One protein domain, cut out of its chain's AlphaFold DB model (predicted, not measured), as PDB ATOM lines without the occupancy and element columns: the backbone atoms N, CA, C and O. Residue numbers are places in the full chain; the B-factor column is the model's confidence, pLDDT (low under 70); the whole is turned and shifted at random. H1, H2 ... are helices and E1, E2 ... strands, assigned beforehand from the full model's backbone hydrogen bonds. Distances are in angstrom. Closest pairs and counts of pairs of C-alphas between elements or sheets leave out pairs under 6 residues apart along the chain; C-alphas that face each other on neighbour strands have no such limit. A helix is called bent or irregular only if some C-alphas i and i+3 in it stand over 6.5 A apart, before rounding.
ATOM      1  N   GLU A 114      50.595  36.140  31.218       67.19
ATOM      2  CA  GLU A 114      49.159  35.933  31.453       67.19
ATOM      3  C   GLU A 114      48.436  37.147  32.065       67.19
ATOM      4  O   GLU A 114      47.317  37.463  31.662       67.19
ATOM      5  N   ILE A 115      49.061  37.840  33.026       69.62
ATOM      6  CA  ILE A 115      48.474  39.022  33.679       69.62
ATOM      7  C   ILE A 115      48.472  40.195  32.695       69.62
ATOM      8  O   ILE A 115      47.461  40.875  32.549       69.62
ATOM      9  N   MET A 116      49.571  40.368  31.955       72.44
ATOM     10  CA  MET A 116      49.686  41.406  30.929       72.44
ATOM     11  C   MET A 116      48.638  41.222  29.824       72.44
ATOM     12  O   MET A 116      47.968  42.174  29.435       72.44
ATOM     13  N   PHE A 117      48.432  39.987  29.359       80.19
ATOM     14  CA  PHE A 117      47.404  39.686  28.364       80.19
ATOM     15  C   PHE A 117      45.999  39.981  28.883       80.19
ATOM     16  O   PHE A 117      45.176  40.505  28.133       80.19
ATOM     17  N   ALA A 118      45.718  39.703  30.157       77.81
ATOM     18  CA  ALA A 118      44.430  40.036  30.755       77.81
ATOM     19  C   ALA A 118      44.173  41.554  30.769       77.81
ATOM     20  O   ALA A 118      43.069  41.985  30.419       77.81
ATOM     21  N   ASP A 119      45.184  42.357  31.111       78.88
ATOM     22  CA  ASP A 119      45.076  43.819  31.129       78.88
ATOM     23  C   ASP A 119      44.924  44.405  29.720       78.88
ATOM     24  O   ASP A 119      44.043  45.241  29.497       78.88
ATOM     25  N   ILE A 120      45.688  43.909  28.742       80.12
ATOM     26  CA  ILE A 120      45.554  44.319  27.337       80.12
ATOM     27  C   ILE A 120      44.154  43.980  26.818       80.12
ATOM     28  O   ILE A 120      43.480  44.838  26.254       80.12
ATOM     29  N   LEU A 121      43.658  42.764  27.057       82.81
ATOM     30  CA  LEU A 121      42.313  42.367  26.629       82.81
ATOM     31  C   LEU A 121      41.219  43.195  27.311       82.81
ATOM     32  O   LEU A 121      40.186  43.472  26.698       82.81
ATOM     33  N   LYS A 122      41.422  43.603  28.567       84.69
ATOM     34  CA  LYS A 122      40.514  44.519  29.265       84.69
ATOM     35  C   LYS A 122      40.510  45.901  28.610       84.69
ATOM     36  O   LYS A 122      39.433  46.467  28.431       84.69
ATOM     37  N   HIS A 123      41.677  46.416  28.234       82.25
ATOM     38  CA  HIS A 123      41.792  47.693  27.538       82.25
ATOM     39  C   HIS A 123      41.168  47.636  26.137       82.25
ATOM     40  O   HIS A 123      40.334  48.470  25.803       82.25
ATOM     41  N   VAL A 124      41.455  46.593  25.359       82.62
ATOM     42  CA  VAL A 124      40.875  46.394  24.022       82.62
ATOM     43  C   VAL A 124      39.350  46.297  24.078       82.62
ATOM     44  O   VAL A 124      38.679  46.912  23.263       82.62
ATOM     45  N   LYS A 125      38.781  45.624  25.088       82.62
ATOM     46  CA  LYS A 125      37.321  45.597  25.311       82.62
ATOM     47  C   LYS A 125      36.717  46.952  25.680       82.62
ATOM     48  O   LYS A 125      35.510  47.120  25.551       82.62
ATOM     49  N   SER A 126      37.517  47.875  26.212       83.06
ATOM     50  CA  SER A 126      37.059  49.234  26.516       83.06
ATOM     51  C   SER A 126      37.009  50.126  25.278       83.06
ATOM     52  O   SER A 126      36.282  51.118  25.270       83.06
ATOM     53  N   LEU A 127      37.739  49.754  24.223       78.56
ATOM     54  CA  LEU A 127      37.628  50.382  22.917       78.56
ATOM     55  C   LEU A 127      36.346  49.859  22.260       78.56
ATOM     56  O   LEU A 127      36.191  48.657  22.065       78.56
ATOM     57  N   ASP A 128      35.418  50.753  21.916       81.44
ATOM     58  CA  ASP A 128      34.173  50.423  21.199       81.44
ATOM     59  C   ASP A 128      34.461  50.127  19.711       81.44
ATOM     60  O   ASP A 128      34.024  50.825  18.796       81.44
ATOM     61  N   ILE A 129      35.327  49.142  19.470       84.06
ATOM     62  CA  ILE A 129      35.889  48.790  18.167       84.06
ATOM     63  C   ILE A 129      35.767  47.277  17.984       84.06
ATOM     64  O   ILE A 129      35.847  46.499  18.934       84.06
ATOM     65  N   LYS A 130      35.575  46.827  16.740       83.00
ATOM     66  CA  LYS A 130      35.526  45.398  16.422       83.00
ATOM     67  C   LYS A 130      36.912  44.787  16.579       83.00
ATOM     68  O   LYS A 130      37.834  45.131  15.845       83.00
ATOM     69  N   THR A 131      37.044  43.864  17.521       85.38
ATOM     70  CA  THR A 131      38.327  43.247  17.865       85.38
ATOM     71  C   THR A 131      38.200  41.731  17.928       85.38
ATOM     72  O   THR A 131      37.201  41.219  18.437       85.38
ATOM     73  N   ALA A 132      39.222  41.013  17.474       84.06
ATOM     74  CA  ALA A 132      39.379  39.578  17.688       84.06
ATOM     75  C   ALA A 132      40.754  39.305  18.300       84.06
ATOM     76  O   ALA A 132      41.718  39.997  17.989       84.06
ATOM     77  N   ASN A 133      40.857  38.304  19.169       85.94
ATOM     78  CA  ASN A 133      42.108  37.962  19.835       85.94
ATOM     79  C   ASN A 133      42.361  36.452  19.804       85.94
ATOM     80  O   ASN A 133      41.427  35.656  19.925       85.94
ATOM     81  N   TYR A 134      43.625  36.062  19.677       84.62
ATOM     82  CA  TYR A 134      44.079  34.674  19.671       84.62
ATOM     83  C   TYR A 134      45.400  34.558  20.432       84.62
ATOM     84  O   TYR A 134      46.227  35.459  20.358       84.62
ATOM     85  N   ILE A 135      45.585  33.476  21.189       82.56
ATOM     86  CA  ILE A 135      46.828  33.214  21.924       82.56
ATOM     87  C   ILE A 135      47.441  31.934  21.361       82.56
ATOM     88  O   ILE A 135      46.805  30.880  21.443       82.56
ATOM     89  N   ASP A 136      48.663  32.018  20.832       81.31
ATOM     90  CA  ASP A 136      49.440  30.860  20.369       81.31
ATOM     91  C   ASP A 136      50.757  30.761  21.133       81.31
ATOM     92  O   ASP A 136      51.560  31.679  21.087       81.31
ATOM     93  N   ARG A 137      51.002  29.652  21.842       69.94
ATOM     94  CA  ARG A 137      52.309  29.304  22.456       69.94
ATOM     95  C   ARG A 137      53.022  30.391  23.295       69.94
ATOM     96  O   ARG A 137      54.206  30.213  23.561       69.94
ATOM     97  N   ASN A 138      52.295  31.406  23.778       73.25
ATOM     98  CA  ASN A 138      52.711  32.619  24.521       73.25
ATOM     99  C   ASN A 138      52.699  33.939  23.739       73.25
ATOM    100  O   ASN A 138      53.010  34.964  24.336       73.25
ATOM    101  N   ASP A 139      52.259  33.958  22.491       77.06
ATOM    102  CA  ASP A 139      52.074  35.185  21.725       77.06
ATOM    103  C   ASP A 139      50.589  35.565  21.713       77.06
ATOM    104  O   ASP A 139      49.726  34.756  21.359       77.06
ATOM    105  N   LEU A 140      50.277  36.796  22.131       81.62
ATOM    106  CA  LEU A 140      48.934  37.366  22.037       81.62
ATOM    107  C   LEU A 140      48.801  38.111  20.708       81.62
ATOM    108  O   LEU A 140      49.420  39.150  20.499       81.62
ATOM    109  N   ILE A 141      47.941  37.599  19.838       85.06
ATOM    110  CA  ILE A 141      47.591  38.209  18.560       85.06
ATOM    111  C   ILE A 141      46.264  38.944  18.732       85.06
ATOM    112  O   ILE A 141      45.277  38.355  19.183       85.06
ATOM    113  N   ILE A 142      46.224  40.221  18.354       85.00
ATOM    114  CA  ILE A 142      45.019  41.055  18.403       85.00
ATOM    115  C   ILE A 142      44.774  41.632  17.013       85.00
ATOM    116  O   ILE A 142      45.607  42.349  16.470       85.00
ATOM    117  N   ALA A 143      43.613  41.331  16.444       86.00
ATOM    118  CA  ALA A 143      43.121  41.946  15.224       86.00
ATOM    119  C   ALA A 143      42.125  43.049  15.593       86.00
ATOM    120  O   ALA A 143      41.128  42.787  16.269       86.00
ATOM    121  N   ILE A 144      42.385  44.272  15.137       85.19
ATOM    122  CA  ILE A 144      41.542  45.446  15.382       85.19
ATOM    123  C   ILE A 144      40.991  45.929  14.041       85.19
ATOM    124  O   ILE A 144      41.748  46.202  13.112       85.19
ATOM    125  N   VAL A 145      39.670  46.061  13.937       85.00
ATOM    126  CA  VAL A 145      38.989  46.606  12.760       85.00
ATOM    127  C   VAL A 145      38.381  47.946  13.139       85.00
ATOM    128  O   VAL A 145      37.337  48.015  13.786       85.00
ATOM    129  N   THR A 146      39.043  49.026  12.732       84.19
ATOM    130  CA  THR A 146      38.553  50.383  12.985       84.19
ATOM    131  C   THR A 146      37.338  50.704  12.103       84.19
ATOM    132  O   THR A 146      37.197  50.144  11.011       84.19
ATOM    133  N   PRO A 147      36.481  51.667  12.495       84.25
ATOM    134  CA  PRO A 147      35.357  52.109  11.662       84.25
ATOM    135  C   PRO A 147      35.774  52.661  10.289       84.25
ATOM    136  O   PRO A 147      34.967  52.727   9.361       84.25
ATOM    137  N   LEU A 148      37.024  53.115  10.146       84.88
ATOM    138  CA  LEU A 148      37.579  53.516   8.854       84.88
ATOM    139  C   LEU A 148      37.820  52.293   7.965       84.88
ATOM    140  O   LEU A 148      37.338  52.261   6.837       84.88
ATOM    141  N   VAL A 149      38.504  51.280   8.498       84.75
ATOM    142  CA  VAL A 149      38.791  50.027   7.789       84.75
ATOM    143  C   VAL A 149      37.494  49.313   7.400       84.75
ATOM    144  O   VAL A 149      37.357  48.869   6.264       84.75
ATOM    145  N   GLU A 150      36.492  49.300   8.283       84.56
ATOM    146  CA  GLU A 150      35.175  48.737   7.968       84.56
ATOM    147  C   GLU A 150      34.504  49.429   6.769       84.56
ATOM    148  O   GLU A 150      33.969  48.755   5.887       84.56
ATOM    149  N   ARG A 151      34.567  50.765   6.691       85.56
ATOM    150  CA  ARG A 151      34.032  51.516   5.541       85.56
ATOM    151  C   ARG A 151      34.790  51.207   4.250       85.56
ATOM    152  O   ARG A 151      34.167  51.078   3.200       85.56
ATOM    153  N   VAL A 152      36.113  51.067   4.320       86.88
ATOM    154  CA  VAL A 152      36.939  50.725   3.152       86.88
ATOM    155  C   VAL A 152      36.605  49.320   2.644       86.88
ATOM    156  O   VAL A 152      36.405  49.159   1.443       86.88
ATOM    157  N   TYR A 153      36.420  48.339   3.533       86.12
ATOM    158  CA  TYR A 153      36.000  46.984   3.151       86.12
ATOM    159  C   TYR A 153      34.627  46.943   2.469       86.12
ATOM    160  O   TYR A 153      34.417  46.125   1.574       86.12
ATOM    161  N   GLN A 154      33.699  47.831   2.845       86.44
ATOM    162  CA  GLN A 154      32.394  47.941   2.180       86.44
ATOM    163  C   GLN A 154      32.491  48.543   0.769       86.44
ATOM    164  O   GLN A 154      31.728  48.149  -0.111       86.44
ATOM    165  N   LEU A 155      33.405  49.493   0.549       89.75
ATOM    166  CA  LEU A 155      33.566  50.187  -0.736       89.75
ATOM    167  C   LEU A 155      34.472  49.429  -1.714       89.75
ATOM    168  O   LEU A 155      34.231  49.447  -2.920       89.75
ATOM    169  N   VAL A 156      35.510  48.768  -1.204       88.75
ATOM    170  CA  VAL A 156      36.515  48.046  -1.992       88.75
ATOM    171  C   VAL A 156      36.709  46.654  -1.382       88.75
ATOM    172  O   VAL A 156      37.601  46.469  -0.555       88.75
ATOM    173  N   PRO A 157      35.925  45.640  -1.793       82.62
ATOM    174  CA  PRO A 157      35.984  44.296  -1.205       82.62
ATOM    175  C   PRO A 157      37.373  43.639  -1.263       82.62
ATOM    176  O   PRO A 157      37.740  42.883  -0.371       82.62
ATOM    177  N   GLN A 158      38.172  43.979  -2.280       85.00
ATOM    178  CA  GLN A 158      39.547  43.491  -2.471       85.00
ATOM    179  C   GLN A 158      40.504  43.930  -1.354       85.00
ATOM    180  O   GLN A 158      41.512  43.277  -1.109       85.00
ATOM    181  N   SER A 159      40.196  45.024  -0.651       81.56
ATOM    182  CA  SER A 159      41.041  45.500   0.448       81.56
ATOM    183  C   SER A 159      41.036  44.557   1.656       81.56
ATOM    184  O   SER A 159      41.974  44.607   2.442       81.56
ATOM    185  N   GLY A 160      40.058  43.644   1.762       78.19
ATOM    186  CA  GLY A 160      39.994  42.624   2.818       78.19
ATOM    187  C   GLY A 160      41.119  41.582   2.785       78.19
ATOM    188  O   GLY A 160      41.276  40.835   3.746       78.19
ATOM    189  N   GLU A 161      41.908  41.532   1.709       80.75
ATOM    190  CA  GLU A 161      43.091  40.666   1.597       80.75
ATOM    191  C   GLU A 161      44.359  41.311   2.180       80.75
ATOM    192  O   GLU A 161      45.390  40.651   2.312       80.75
ATOM    193  N   ILE A 162      44.297  42.597   2.535       80.62
ATOM    194  CA  ILE A 162      45.440  43.376   3.007       80.62
ATOM    195  C   ILE A 162      45.268  43.640   4.502       80.62
ATOM    196  O   ILE A 162      44.285  44.239   4.931       80.62
ATOM    197  N   ALA A 163      46.253  43.232   5.301       80.00
ATOM    198  CA  ALA A 163      46.308  43.524   6.727       80.00
ATOM    199  C   ALA A 163      47.648  44.170   7.080       80.00
ATOM    200  O   ALA A 163      48.704  43.714   6.639       80.00
ATOM    201  N   PHE A 164      47.599  45.217   7.901       81.00
ATOM    202  CA  PHE A 164      48.788  45.773   8.532       81.00
ATOM    203  C   PHE A 164      49.071  44.980   9.803       81.00
ATOM    204  O   PHE A 164      48.202  44.857  10.666       81.00
ATOM    205  N   MET A 165      50.270  44.414   9.883       81.94
ATOM    206  CA  MET A 165      50.735  43.656  11.035       81.94
ATOM    207  C   MET A 165      51.863  44.433  11.689       81.94
ATOM    208  O   MET A 165      52.843  44.771  11.026       81.94
ATOM    209  N   ASP A 166      51.703  44.694  12.976       77.44
ATOM    210  CA  ASP A 166      52.730  45.274  13.821       77.44
ATOM    211  C   ASP A 166      53.003  44.307  14.972       77.44
ATOM    212  O   ASP A 166      52.077  43.697  15.517       77.44
ATOM    213  N   ALA A 167      54.278  44.116  15.287       72.56
ATOM    214  CA  ALA A 167      54.721  43.208  16.330       72.56
ATOM    215  C   ALA A 167      55.382  44.043  17.420       72.56
ATOM    216  O   ALA A 167      56.542  44.425  17.296       72.56
ATOM    217  N   SER A 168      54.641  44.310  18.494       65.12
ATOM    218  CA  SER A 168      55.218  44.913  19.688       65.12
ATOM    219  C   SER A 168      56.010  43.843  20.438       65.12
ATOM    220  O   SER A 168      55.414  42.951  21.053       65.12
ATOM    221  N   ASP A 169      57.341  43.909  20.390       55.12
ATOM    222  CA  ASP A 169      58.157  43.193  21.369       55.12
ATOM    223  C   ASP A 169      58.000  43.898  22.726       55.12
ATOM    224  O   ASP A 169      57.736  45.097  22.807       55.12
ATOM    225  N   SER A 170      58.083  43.116  23.794       52.97
ATOM    226  CA  SER A 170      57.515  43.331  25.132       52.97
ATOM    227  C   SER A 170      57.890  44.610  25.907       52.97
ATOM    228  O   SER A 170      57.569  44.689  27.091       52.97
ATOM    229  N   MET A 171      58.540  45.614  25.310       47.00
ATOM    230  CA  MET A 171      58.940  46.851  25.994       47.00
ATOM    231  C   MET A 171      58.871  48.122  25.126       47.00
ATOM    232  O   MET A 171      59.478  49.126  25.499       47.00
ATOM    233  N   ASP A 172      58.114  48.132  24.023       42.91
ATOM    234  CA  ASP A 172      57.731  49.407  23.403       42.91
ATOM    235  C   ASP A 172      56.660  50.067  24.276       42.91
ATOM    236  O   ASP A 172      55.566  49.543  24.503       42.91
ATOM    237  N   SER A 173      57.033  51.197  24.870       43.03
ATOM    238  CA  SER A 173      56.177  51.934  25.793       43.03
ATOM    239  C   SER A 173      54.848  52.302  25.110       43.03
ATOM    240  O   SER A 173      54.832  52.768  23.975       43.03
ATOM    241  N   VAL A 174      53.725  52.133  25.818       38.84
ATOM    242  CA  VAL A 174      52.363  52.506  25.373       38.84
ATOM    243  C   VAL A 174      52.278  53.889  24.675       38.84
ATOM    244  O   VAL A 174      51.525  53.994  23.706       38.84
ATOM    245  N   PRO A 175      53.065  54.924  25.053       37.69
ATOM    246  CA  PRO A 175      53.110  56.197  24.327       37.69
ATOM    247  C   PRO A 175      53.572  56.093  22.863       37.69
ATOM    248  O   PRO A 175      53.047  56.802  22.008       37.69
ATOM    249  N   GLN A 176      54.505  55.192  22.540       38.38
ATOM    250  CA  GLN A 176      54.993  55.002  21.165       38.38
ATOM    251  C   GLN A 176      53.937  54.359  20.270       38.38
ATOM    252  O   GLN A 176      53.894  54.638  19.074       38.38
ATOM    253  N   LEU A 177      53.043  53.547  20.842       38.62
ATOM    254  CA  LEU A 177      51.892  53.030  20.109       38.62
ATOM    255  C   LEU A 177      50.940  54.187  19.765       38.62
ATOM    256  O   LEU A 177      50.542  54.315  18.611       38.62
ATOM    257  N   GLU A 178      50.630  55.091  20.699       39.50
ATOM    258  CA  GLU A 178      49.762  56.242  20.398       39.50
ATOM    259  C   GLU A 178      50.353  57.187  19.337       39.50
ATOM    260  O   GLU A 178      49.619  57.636  18.453       39.50
ATOM    261  N   GLU A 179      51.664  57.441  19.353       42.03
ATOM    262  CA  GLU A 179      52.322  58.252  18.317       42.03
ATOM    263  C   GLU A 179      52.394  57.534  16.961       42.03
ATOM    264  O   GLU A 179      52.080  58.139  15.930       42.03
ATOM    265  N   ASN A 180      52.729  56.241  16.937       40.22
ATOM    266  CA  ASN A 180      52.804  55.468  15.694       40.22
ATOM    267  C   ASN A 180      51.419  55.295  15.054       40.22
ATOM    268  O   ASN A 180      51.252  55.545  13.858       40.22
ATOM    269  N   TYR A 181      50.393  54.957  15.837       44.72
ATOM    270  CA  TYR A 181      49.025  54.816  15.329       44.72
ATOM    271  C   TYR A 181      48.351  56.173  15.069       44.72
ATOM    272  O   TYR A 181      47.569  56.290  14.120       44.72
ATOM    273  N   GLY A 182      48.685  57.221  15.828       35.38
ATOM    274  CA  GLY A 182      48.234  58.593  15.578       35.38
ATOM    275  C   GLY A 182      48.813  59.181  14.286       35.38
ATOM    276  O   GLY A 182      48.092  59.824  13.519       35.38
ATOM    277  N   SER A 183      50.082  58.895  13.989       33.09
ATOM    278  CA  SER A 183      50.766  59.330  12.764       33.09
ATOM    279  C   SER A 183      50.278  58.581  11.514       33.09
ATOM    280  O   SER A 183      50.062  59.188  10.459       33.09
ATOM    281  N   ILE A 184      49.991  57.277  11.619       37.06
ATOM    282  CA  ILE A 184      49.374  56.500  10.525       37.06
ATOM    283  C   ILE A 184      47.938  56.991  10.236       37.06
ATOM    284  O   ILE A 184      47.516  57.070   9.079       37.06
ATOM    285  N   MET A 185      47.199  57.411  11.268       35.25
ATOM    286  CA  MET A 185      45.867  58.016  11.115       35.25
ATOM    287  C   MET A 185      45.902  59.426  10.499       35.25
ATOM    288  O   MET A 185      44.939  59.821   9.844       35.25
ATOM    289  N   GLN A 186      46.990  60.186  10.665       32.25
ATOM    290  CA  GLN A 186      47.134  61.527  10.076       32.25
ATOM    291  C   GLN A 186      47.735  61.511   8.662       32.25
ATOM    292  O   GLN A 186      47.335  62.314   7.821       32.25
ATOM    293  N   SER A 187      48.642  60.578   8.360       30.97
ATOM    294  CA  SER A 187      49.319  60.480   7.052       30.97
ATOM    295  C   SER A 187      48.461  59.883   5.930       30.97
ATOM    296  O   SER A 187      48.814  59.999   4.757       30.97
ATOM    297  N   THR A 188      47.303  59.300   6.250       35.50
ATOM    298  CA  THR A 188      46.297  58.895   5.250       35.50
ATOM    299  C   THR A 188      45.361  60.042   4.838       35.50
ATOM    300  O   THR A 188      44.535  59.885   3.938       35.50
TER     301      THR A 188
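What this domain is: This is residues 114 to 188 of the 199 residues of an uncharacterized protein of Elysia chlorotica (UniProt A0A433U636). A hairpin of two long strands, E1 and E2, has the helix H1 over one face, while two short helices, H2 and H3, form a small corner beyond the hairpin's open end. From there a long stretch, residues 162 to 173, runs back toward the hairpin's turn and leads into H4, which lies off the rest, with residues 171 to 176 and 178 to 184 standing free. The printed part has 75 residues with four named helices and two named strands, in the order H1, E1, E2, H2, H3, H4; the sheet, E1 - E2, is antiparallel, and the class is mixed, helices and strands. The whole is only just loose, close to compact, with a radius of gyration of the C-alphas of 13.7 A, and its outline is elongated, spanning 39 by 25 by 22 A.

Where its parts are: H1 covers residues 114 to 126, starts at C-alpha 114 (49.159, 35.933, 31.453) and is 18.6 A long from first to last C-alpha. E1, residues 130 to 136, is 20.5 A long, and E2, residues 139 to 145, is 19.5 A long. H2, residues 147 to 155, measures 12.7 A, and H3, residues 157 to 161, measures 8.5 A. H3 is neither bent nor irregular, but only just: C-alphas 158 and 161 are 6.1 A apart. H4, residues 174 to 187, is 20.2 A long and ends at C-alpha 187 (49.319, 60.480, 7.052).

How they stand to each other: E1 and E2 form a hairpin, antiparallel, with 164 degrees between their N-to-C directions. N 134 and O 141 are 2.9 A apart and N 141 and O 134 are 2.8 A apart, both within hydrogen-bond range. The closest C-alphas of H1 and E1 are those of Val 124 and Thr 131, at 7.4 A. Those of H1 and E2 are Phe 117 and Leu 140, at 6.9 A. H2 and H3 touch only at the corner by their link, and only just, with 3 pairs of C-alphas within 8 A; the closest are those of Tyr 153 and Ser 159, at 5.9 A. H4 is apart from H1, E1, E2, H2 and H3. In H1, H2 and H4 every O i to N i+4 pair is within hydrogen-bond range; in H3 it is 0 of 1, with 2 of 2 O i to N i+3 pairs within range.

The domain as a whole: The two C-alphas farthest apart are those of Ile 115 and Leu 155, at 39.1 A. The printed part has no cut. The link from H3 to H4, 12 residues, is long; the other four links are tight. The mean pLDDT of the printed part is 70.4; residues 114 to 115, 137 and 168 to 188 are under 70, and the mean of H4 is 37.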